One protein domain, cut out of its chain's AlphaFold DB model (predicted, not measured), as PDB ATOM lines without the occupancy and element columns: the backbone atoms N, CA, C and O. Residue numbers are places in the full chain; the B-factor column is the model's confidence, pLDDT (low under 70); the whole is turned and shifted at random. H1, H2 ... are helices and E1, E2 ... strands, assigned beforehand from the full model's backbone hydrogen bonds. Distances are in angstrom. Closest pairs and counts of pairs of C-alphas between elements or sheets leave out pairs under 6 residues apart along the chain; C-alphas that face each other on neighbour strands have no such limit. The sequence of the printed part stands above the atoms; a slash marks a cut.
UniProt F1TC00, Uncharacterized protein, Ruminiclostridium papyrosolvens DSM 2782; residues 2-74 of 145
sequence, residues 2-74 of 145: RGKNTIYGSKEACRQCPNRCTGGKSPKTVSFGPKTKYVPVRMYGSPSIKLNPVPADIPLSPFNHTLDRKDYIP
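This is residues 2 to 74 of the 145 residues of an uncharacterized protein of Ruminiclostridium papyrosolvens DSM 2782 (UniProt F1TC00). This is a domain of little regular structure: a tiny two-stranded ribbon, E1 and E2, with the short H1 past one end of it, and a long looping stretch, residues 33 to 74, that folds back near Ser 48. Residues 69 to 74 stick out as a free tail. The printed part has 73 residues, with 11 in named elements, in the order E1, H1, E2; the class is mixed, the sheet antiparallel. It is only just loose, close to compact, with a radius of gyration of the C-alphas of 13.9 A and spans of 35 by 31 by 22 A.

E1 is residues 6 to 8, from C-alpha 6 at (139.448, 117.480, 54.825). E2 is residues 30 to 32, ending at C-alpha 32 at (137.378, 116.990, 59.438). H1 is residues 11 to 15, 6.2 A long.

E1 and E2 are antiparallel neighbours at 147 degrees; N 6 and O 32 are within hydrogen-bond range at 2.8 A. In H1 the O i to N i+4 pair is within range. A tight link joins E1 to H1.

The printed part has no cut. The link from H1 to E2 is long, 14 residues. Mean pLDDT of the printed part is 71.2, with residues 56 to 72 among those under 70.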
ATOM      1  N   ARG A   2     131.837 107.024  51.588       44.62
ATOM      2  CA  ARG A   2     132.791 107.705  52.488       44.62
ATOM      3  C   ARG A   2     132.896 109.160  52.019       44.62
ATOM      4  O   ARG A   2     133.344 109.393  50.902       44.62
ATOM      5  N   GLY A   3     132.395 110.110  52.808       58.34
ATOM      6  CA  GLY A   3     132.465 111.534  52.472       58.34
ATOM      7  C   GLY A   3     133.913 111.990  52.263       58.34
ATOM      8  O   GLY A   3     134.831 111.422  52.856       58.34
ATOM      9  N   LYS A   4     134.126 113.000  51.409       72.75
ATOM     10  CA  LYS A   4     135.434 113.658  51.276       72.75
ATOM     11  C   LYS A   4     135.761 114.321  52.615       72.75
ATOM     12  O   LYS A   4     135.113 115.293  52.991       72.75
ATOM     13  N   ASN A   5     136.728 113.770  53.336       79.56
ATOM     14  CA  ASN A   5     137.231 114.372  54.562       79.56
ATOM     15  C   ASN A   5     138.351 115.358  54.228       79.56
ATOM     16  O   ASN A   5     139.221 115.057  53.410       79.56
ATOM     17  N   THR A   6     138.363 116.501  54.904       83.50
ATOM     18  CA  THR A   6     139.448 117.480  54.825       83.50
ATOM     19  C   THR A   6     140.462 117.182  55.920       83.50
ATOM     20  O   THR A   6     140.118 117.144  57.099       83.50
ATOM     21  N   ILE A   7     141.724 116.965  55.553       85.31
ATOM     22  CA  ILE A   7     142.801 116.730  56.519       85.31
ATOM     23  C   ILE A   7     143.474 118.066  56.825       85.31
ATOM     24  O   ILE A   7     144.014 118.712  55.933       85.31
ATOM     25  N   TYR A   8     143.466 118.462  58.094       83.25
ATOM     26  CA  TYR A   8     144.176 119.633  58.593       83.25
ATOM     27  C   TYR A   8     145.441 119.210  59.343       83.25
ATOM     28  O   TYR A   8     145.404 118.309  60.182       83.25
ATOM     29  N   GLY A   9     146.560 119.885  59.085       83.88
ATOM     30  CA  GLY A   9     147.792 119.729  59.852       83.88
ATOM     31  C   GLY A   9     148.709 120.932  59.663       83.88
ATOM     32  O   GLY A   9     149.001 121.309  58.534       83.88
ATOM     33  N   SER A  10     149.177 121.523  60.766       83.12
ATOM     34  CA  SER A  10     150.129 122.642  60.746       83.12
ATOM     35  C   SER A  10     151.475 122.212  61.324       83.12
ATOM     36  O   SER A  10     151.588 121.831  62.494       83.12
ATOM     37  N   LYS A  11     152.517 122.269  60.489       81.56
ATOM     38  CA  LYS A  11     153.885 121.889  60.872       81.56
ATOM     39  C   LYS A  11     154.502 122.895  61.842       81.56
ATOM     40  O   LYS A  11     155.184 122.488  62.778       81.56
ATOM     41  N   GLU A  12     154.254 124.183  61.630       81.75
ATOM     42  CA  GLU A  12     154.780 125.269  62.465       81.75
ATOM     43  C   GLU A  12     154.160 125.242  63.859       81.75
ATOM     44  O   GLU A  12     154.889 125.170  64.849       81.75
ATOM     45  N   ALA A  13     152.828 125.135  63.933       79.94
ATOM     46  CA  ALA A  13     152.120 125.007  65.202       79.94
ATOM     47  C   ALA A  13     152.569 123.759  65.978       79.94
ATOM     48  O   ALA A  13     152.717 123.799  67.196       79.94
ATOM     49  N   CYS A  14     152.839 122.645  65.285       78.19
ATOM     50  CA  CYS A  14     153.328 121.425  65.925       78.19
ATOM     51  C   CYS A  14     154.771 121.561  66.444       78.19
ATOM     52  O   CYS A  14     155.089 120.992  67.488       78.19
ATOM     53  N   ARG A  15     155.640 122.303  65.743       76.00
ATOM     54  CA  ARG A  15     157.025 122.574  66.173       76.00
ATOM     55  C   ARG A  15     157.084 123.479  67.399       76.00
ATOM     56  O   ARG A  15     157.905 123.242  68.274       76.00
ATOM     57  N   GLN A  16     156.209 124.478  67.457       79.00
ATOM     58  CA  GLN A  16     156.129 125.446  68.555       79.00
ATOM     59  C   GLN A  16     155.231 124.975  69.710       79.00
ATOM     60  O   GLN A  16     155.066 125.692  70.691       79.00
ATOM     61  N   CYS A  17     154.628 123.782  69.616       74.50
ATOM     62  CA  CYS A  17     153.662 123.310  70.602       74.50
ATOM     63  C   CYS A  17     154.344 123.014  71.953       74.50
ATOM     64  O   CYS A  17     155.082 122.028  72.047       74.50
ATOM     65  N   PRO A  18     154.029 123.766  73.027       73.12
ATOM     66  CA  PRO A  18     154.646 123.565  74.340       73.12
ATOM     67  C   PRO A  18     154.228 122.234  74.986       73.12
ATOM     68  O   PRO A  18     154.964 121.664  75.781       73.12
ATOM     69  N   ASN A  19     153.065 121.696  74.601       70.69
ATOM     70  CA  ASN A  19     152.543 120.423  75.105       70.69
ATOM     71  C   ASN A  19     153.147 119.187  74.425       70.69
ATOM     72  O   ASN A  19     152.931 118.083  74.913       70.69
ATOM     73  N   ARG A  20     153.831 119.352  73.278       66.44
ATOM     74  CA  ARG A  20     154.413 118.274  72.449       66.44
ATOM     75  C   ARG A  20     153.583 116.980  72.470       66.44
ATOM     76  O   ARG A  20     154.028 115.919  72.893       66.44
ATOM     77  N   CYS A  21     152.333 117.105  72.026       65.81
ATOM     78  CA  CYS A  21     151.240 116.168  72.313       65.81
ATOM     79  C   CYS A  21     151.387 114.720  71.797       65.81
ATOM     80  O   CYS A  21     150.526 113.888  72.095       65.81
ATOM     81  N   THR A  22     152.433 114.409  71.027       66.31
ATOM     82  CA  THR A  22     152.794 113.062  70.562       66.31
ATOM     83  C   THR A  22     154.321 112.901  70.562       66.31
ATOM     84  O   THR A  22     155.056 113.852  70.306       66.31
ATOM     85  N   GLY A  23     154.816 111.682  70.813       62.91
ATOM     86  CA  GLY A  23     156.251 111.350  70.727       62.91
ATOM     87  C   GLY A  23     156.755 111.062  69.303       62.91
ATOM     88  O   GLY A  23     157.907 110.680  69.121       62.91
ATOM     89  N   GLY A  24     155.889 111.194  68.294       69.75
ATOM     90  CA  GLY A  24     156.218 110.932  66.894       69.75
ATOM     91  C   GLY A  24     156.995 112.078  66.240       69.75
ATOM     92  O   GLY A  24     156.913 113.227  66.666       69.75
ATOM     93  N   LYS A  25     157.736 111.766  65.169       69.69
ATOM     94  CA  LYS A  25     158.458 112.768  64.360       69.69
ATOM     95  C   LYS A  25     157.549 113.511  63.371       69.69
ATOM     96  O   LYS A  25     157.913 114.582  62.894       69.69
ATOM     97  N   SER A  26     156.394 112.936  63.035       78.25
ATOM     98  CA  SER A  26     155.430 113.511  62.099       78.25
ATOM     99  C   SER A  26     154.528 114.554  62.773       78.25
ATOM    100  O   SER A  26     154.164 114.392  63.942       78.25
ATOM    101  N   PRO A  27     154.142 115.626  62.051       78.50
ATOM    102  CA  PRO A  27     153.174 116.586  62.557       78.50
ATOM    103  C   PRO A  27     151.810 115.919  62.733       78.50
ATOM    104  O   PRO A  27     151.426 115.030  61.970       78.50
ATOM    105  N   LYS A  28     151.063 116.367  63.741       77.81
ATOM    106  CA  LYS A  28     149.723 115.852  64.002       77.81
ATOM    107  C   LYS A  28     148.756 116.327  62.921       77.81
ATOM    108  O   LYS A  28     148.646 117.525  62.667       77.81
ATOM    109  N   THR A  29     148.040 115.383  62.328       83.56
ATOM    110  CA  THR A  29     146.956 115.650  61.385       83.56
ATOM    111  C   THR A  29     145.615 115.297  62.016       83.56
ATOM    112  O   THR A  29     145.511 114.394  62.849       83.56
ATOM    113  N   VAL A  30     144.582 116.047  61.648       78.50
ATOM    114  CA  VAL A  30     143.210 115.868  62.117       78.50
ATOM    115  C   VAL A  30     142.295 115.848  60.901       78.50
ATOM    116  O   VAL A  30     142.397 116.701  60.025       78.50
ATOM    117  N   SER A  31     141.411 114.857  60.834       81.88
ATOM    118  CA  SER A  31     140.443 114.716  59.747       81.88
ATOM    119  C   SER A  31     139.124 115.379  60.135       81.88
ATOM    120  O   SER A  31     138.489 114.965  61.102       81.88
ATOM    121  N   PHE A  32     138.686 116.353  59.346       81.75
ATOM    122  CA  PHE A  32     137.378 116.990  59.438       81.75
ATOM    123  C   PHE A  32     136.431 116.371  58.410       81.75
ATOM    124  O   PHE A  32     136.747 116.294  57.223       81.75
ATOM    125  N   GLY A  33     135.267 115.907  58.862       78.38
ATOM    126  CA  GLY A  33     134.188 115.518  57.960       78.38
ATOM    127  C   GLY A  33     133.447 116.747  57.410       78.38
ATOM    128  O   GLY A  33     133.574 117.838  57.966       78.38
ATOM    129  N   PRO A  34     132.602 116.589  56.373       78.94
ATOM    130  CA  PRO A  34     131.919 117.708  55.705       78.94
ATOM    131  C   PRO A  34     131.044 118.595  56.607       78.94
ATOM    132  O   PRO A  34     130.779 119.742  56.270       78.94
ATOM    133  N   LYS A  35     130.568 118.069  57.743       77.75
ATOM    134  CA  LYS A  35     129.729 118.787  58.723       77.75
ATOM    135  C   LYS A  35     130.432 118.995  60.072       77.75
ATOM    136  O   LYS A  35     129.811 119.438  61.034       77.75
ATOM    137  N   THR A  36     131.708 118.628  60.178       75.06
ATOM    138  CA  THR A  36     132.442 118.634  61.445       75.06
ATOM    139  C   THR A  36     133.105 119.995  61.636       75.06
ATOM    140  O   THR A  36     134.037 120.322  60.914       75.06
ATOM    141  N   LYS A  37     132.635 120.796  62.599       75.56
ATOM    142  CA  LYS A  37     133.258 122.095  62.932       75.56
ATOM    143  C   LYS A  37     134.438 121.956  63.893       75.56
ATOM    144  O   LYS A  37     135.409 122.695  63.795       75.56
ATOM    145  N   TYR A  38     134.367 120.984  64.799       77.25
ATOM    146  CA  TYR A  38     135.364 120.760  65.839       77.25
ATOM    147  C   TYR A  38     135.659 119.270  65.962       77.25
ATOM    148  O   TYR A  38     134.747 118.445  65.898       77.25
ATOM    149  N   VAL A  39     136.928 118.925  66.170       75.12
ATOM    150  CA  VAL A  39     137.347 117.559  66.488       75.12
ATOM    151  C   VAL A  39     138.014 117.588  67.859       75.12
ATOM    152  O   VAL A  39     139.136 118.083  67.970       75.12
ATOM    153  N   PRO A  40     137.345 117.100  68.915       75.00
ATOM    154  CA  PRO A  40     137.949 117.045  70.235       75.00
ATOM    155  C   PRO A  40     139.033 115.963  70.256       75.00
ATOM    156  O   PRO A  40     138.833 114.836  69.791       75.00
ATOM    157  N   VAL A  41     140.204 116.311  70.793       71.88
ATOM    158  CA  VAL A  41     141.365 115.419  70.844       71.88
ATOM    159  C   VAL A  41     141.934 115.381  72.252       71.88
ATOM    160  O   VAL A  41     142.199 116.417  72.856       71.88
ATOM    161  N   ARG A  42     142.203 114.174  72.753       71.31
ATOM    162  CA  ARG A  42     142.944 113.991  74.002       71.31
ATOM    163  C   ARG A  42     144.420 114.317  73.763       71.31
ATOM    164  O   ARG A  42     145.041 113.775  72.846       71.31
ATOM    165  N   MET A  43     144.975 115.221  74.561       68.50
ATOM    166  CA  MET A  43     146.382 115.620  74.489       68.50
ATOM    167  C   MET A  43     147.090 115.221  75.781       68.50
ATOM    168  O   MET A  43     146.536 115.375  76.866       68.50
ATOM    169  N   TYR A  44     148.312 114.706  75.656       66.06
ATOM    170  CA  TYR A  44     149.251 114.655  76.773       66.06
ATOM    171  C   TYR A  44     149.862 116.052  76.929       66.06
ATOM    172  O   TYR A  44     150.177 116.689  75.923       66.06
ATOM    173  N   GLY A  45     149.987 116.541  78.159       65.69
ATOM    174  CA  GLY A  45     150.502 117.879  78.439       65.69
ATOM    175  C   GLY A  45     150.607 118.141  79.937       65.69
ATOM    176  O   GLY A  45     150.105 117.356  80.744       65.69
ATOM    177  N   SER A  46     151.277 119.235  80.301       66.81
ATOM    178  CA  SER A  46     151.332 119.685  81.693       66.81
ATOM    179  C   SER A  46     149.995 120.329  82.087       66.81
ATOM    180  O   SER A  46     149.480 121.130  81.303       66.81
ATOM    181  N   PRO A  47     149.458 120.078  83.300       68.56
ATOM    182  CA  PRO A  47     148.285 120.789  83.819       68.56
ATOM    183  C   PRO A  47     148.452 122.316  83.843       68.56
ATOM    184  O   PRO A  47     147.465 123.043  83.862       68.56
ATOM    185  N   SER A  48     149.696 122.804  83.826       72.31
ATOM    186  CA  SER A  48     150.036 124.230  83.812       72.31
ATOM    187  C   SER A  48     149.577 124.957  82.544       72.31
ATOM    188  O   SER A  48     149.436 126.176  82.556       72.31
ATOM    189  N   ILE A  49     149.381 124.238  81.433       73.25
ATOM    190  CA  ILE A  49     149.045 124.844  80.143       73.25
ATOM    191  C   ILE A  49     147.528 124.806  79.959       73.25
ATOM    192  O   ILE A  49     146.935 123.743  79.769       73.25
ATOM    193  N   LYS A  50     146.900 125.988  79.979       74.44
ATOM    194  CA  LYS A  50     145.459 126.139  79.754       74.44
ATOM    195  C   LYS A  50     145.114 125.735  78.318       74.44
ATOM    196  O   LYS A  50     145.597 126.338  77.362       74.44
ATOM    197  N   LEU A  51     144.289 124.701  78.173       73.44
ATOM    198  CA  LEU A  51     143.787 124.239  76.879       73.44
ATOM    199  C   LEU A  51     142.521 125.005  76.486       73.44
ATOM    200  O   LEU A  51     141.773 125.473  77.346       73.44
ATOM    201  N   ASN A  52     142.260 125.081  75.180       76.19
ATOM    202  CA  ASN A  52     140.998 125.611  74.673       76.19
ATOM    203  C   ASN A  52     139.850 124.680  75.103       76.19
ATOM    204  O   ASN A  52     139.917 123.480  74.809       76.19
ATOM    205  N   PRO A  53     138.814 125.192  75.793       73.50
ATOM    206  CA  PRO A  53     137.677 124.376  76.191       73.50
ATOM    207  C   PRO A  53     136.898 123.929  74.952       73.50
ATOM    208  O   PRO A  53     136.787 124.666  73.971       73.50
ATOM    209  N   VAL A  54     136.353 122.716  74.998       73.06
ATOM    210  CA  VAL A  54     135.424 122.242  73.968       73.06
ATOM    211  C   VAL A  54     134.056 122.874  74.254       73.06
ATOM    212  O   VAL A  54     133.580 122.744  75.382       73.06
ATOM    213  N   PRO A  55     133.422 123.560  73.284       77.44
ATOM    214  CA  PRO A  55     132.058 124.062  73.448       77.44
ATOM    215  C   PRO A  55     131.075 122.944  73.833       77.44
ATOM    216  O   PRO A  55     131.122 121.860  73.251       77.44
ATOM    217  N   ALA A  56     130.187 123.214  74.796       69.38
ATOM    218  CA  ALA A  56     129.271 122.219  75.368       69.38
ATOM    219  C   ALA A  56     128.275 121.637  74.346       69.38
ATOM    220  O   ALA A  56     127.877 120.482  74.468       69.38
ATOM    221  N   ASP A  57     127.934 122.404  73.307       69.50
ATOM    222  CA  ASP A  57     126.907 122.047  72.318       69.50
ATOM    223  C   ASP A  57     127.403 121.124  71.194       69.50
ATOM    224  O   ASP A  57     126.667 120.822  70.252       69.50
ATOM    225  N   ILE A  58     128.669 120.698  71.226       64.38
ATOM    226  CA  ILE A  58     129.221 119.849  70.170       64.38
ATOM    227  C   ILE A  58     128.955 118.387  70.533       64.38
ATOM    228  O   ILE A  58     129.554 117.897  71.495       64.38
ATOM    229  N   PRO A  59     128.138 117.650  69.754       61.19
ATOM    230  CA  PRO A  59     127.999 116.221  69.962       61.19
ATOM    231  C   PRO A  59     129.371 115.586  69.752       61.19
ATOM    232  O   PRO A  59     129.978 115.703  68.679       61.19
ATOM    233  N   LEU A  60     129.878 114.941  70.800       61.09
ATOM    234  CA  LEU A  60     131.085 114.141  70.709       61.09
ATOM    235  C   LEU A  60     130.869 113.129  69.578       61.09
ATOM    236  O   LEU A  60     129.849 112.445  69.547       61.09
ATOM    237  N   SER A  61     131.758 113.138  68.577       60.12
ATOM    238  CA  SER A  61     131.596 112.283  67.396       60.12
ATOM    239  C   SER A  61     131.354 110.842  67.858       60.12
ATOM    240  O   SER A  61     132.245 110.309  68.520       60.12
ATOM    241  N   PRO A  62     130.237 110.190  67.469       54.81
ATOM    242  CA  PRO A  62     129.888 108.840  67.927       54.81
ATOM    243  C   PRO A  62     130.960 107.775  67.649       54.81
ATOM    244  O   PRO A  62     130.915 106.674  68.189       54.81
ATOM    245  N   PHE A  63     131.926 108.090  66.781       56.66
ATOM    246  CA  PHE A  63     133.028 107.215  66.392       56.66
ATOM    247  C   PHE A  63     134.369 107.599  67.043       56.66
ATOM    248  O   PHE A  63     135.417 107.078  66.655       56.66
ATOM    249  N   ASN A  64     134.390 108.519  68.013       60.12
ATOM    250  CA  ASN A  64     135.614 108.906  68.709       60.12
ATOM    251  C   ASN A  64     135.914 107.937  69.863       60.12
ATOM    252  O   ASN A  64     135.685 108.227  71.037       60.12
ATOM    253  N   HIS A  65     136.515 106.796  69.516       55.81
ATOM    254  CA  HIS A  65     136.953 105.757  70.459       55.81
ATOM    255  C   HIS A  65     137.847 106.259  71.610       55.81
ATOM    256  O   HIS A  65     138.043 105.543  72.590       55.81
ATOM    257  N   THR A  66     138.427 107.455  71.504       58.41
ATOM    258  CA  THR A  66     139.326 108.024  72.518       58.41
ATOM    259  C   THR A  66     138.610 108.756  73.650       58.41
ATOM    260  O   THR A  66     139.197 108.905  74.725       58.41
ATOM    261  N   LEU A  67     137.390 109.244  73.407       60.50
ATOM    262  CA  LEU A  67     136.646 110.092  74.342       60.50
ATOM    263  C   LEU A  67     135.369 109.411  74.859       60.50
ATOM    264  O   LEU A  67     135.064 109.561  76.034       60.50
ATOM    265  N   ASP A  68     134.716 108.575  74.045       57.06
ATOM    266  CA  ASP A  68     133.501 107.831  74.430       57.06
ATOM    267  C   ASP A  68     133.768 106.454  75.062       57.06
ATOM    268  O   ASP A  68     132.844 105.678  75.323       57.06
ATOM    269  N   ARG A  69     135.034 106.096  75.311       60.00
ATOM    270  CA  ARG A  69     135.360 104.788  75.889       60.00
ATOM    271  C   ARG A  69     134.997 104.746  77.376       60.00
ATOM    272  O   ARG A  69     135.772 105.194  78.217       60.00
ATOM    273  N   LYS A  70     133.845 104.143  77.678       61.12
ATOM    274  CA  LYS A  70     133.318 103.945  79.041       61.12
ATOM    275  C   LYS A  70     134.134 102.954  79.887       61.12
ATOM    276  O   LYS A  70     134.093 103.035  81.106       61.12
ATOM    277  N   ASP A  71     134.946 102.097  79.265       65.44
ATOM    278  CA  ASP A  71     135.744 101.065  79.958       65.44
ATOM    279  C   ASP A  71     137.045 101.598  80.594       65.44
ATOM    280  O   ASP A  71     138.032 100.866  80.740       65.44
ATOM    281  N   TYR A  72     137.123 102.894  80.901       63.28
ATOM    282  CA  TYR A  72     138.326 103.458  81.501       63.28
ATOM    283  C   TYR A  72     138.366 103.154  82.998       63.28
ATOM    284  O   TYR A  72     137.572 103.674  83.778       63.28
ATOM    285  N   ILE A  73     139.331 102.334  83.409       70.06
ATOM    286  CA  ILE A  73     139.574 102.049  84.823       70.06
ATOM    287  C   ILE A  73     140.121 103.336  85.473       70.06
ATOM    288  O   ILE A  73     141.185 103.807  85.062       70.06
ATOM    289  N   PRO A  74     139.439 103.915  86.482       72.31
ATOM    290  CA  PRO A  74     139.745 105.253  86.999       72.31
ATOM    291  C   PRO A  74     141.117 105.348  87.674       72.31
ATOM    292  O   PRO A  74     141.709 106.423  87.734       72.31
TER     293      PRO A  74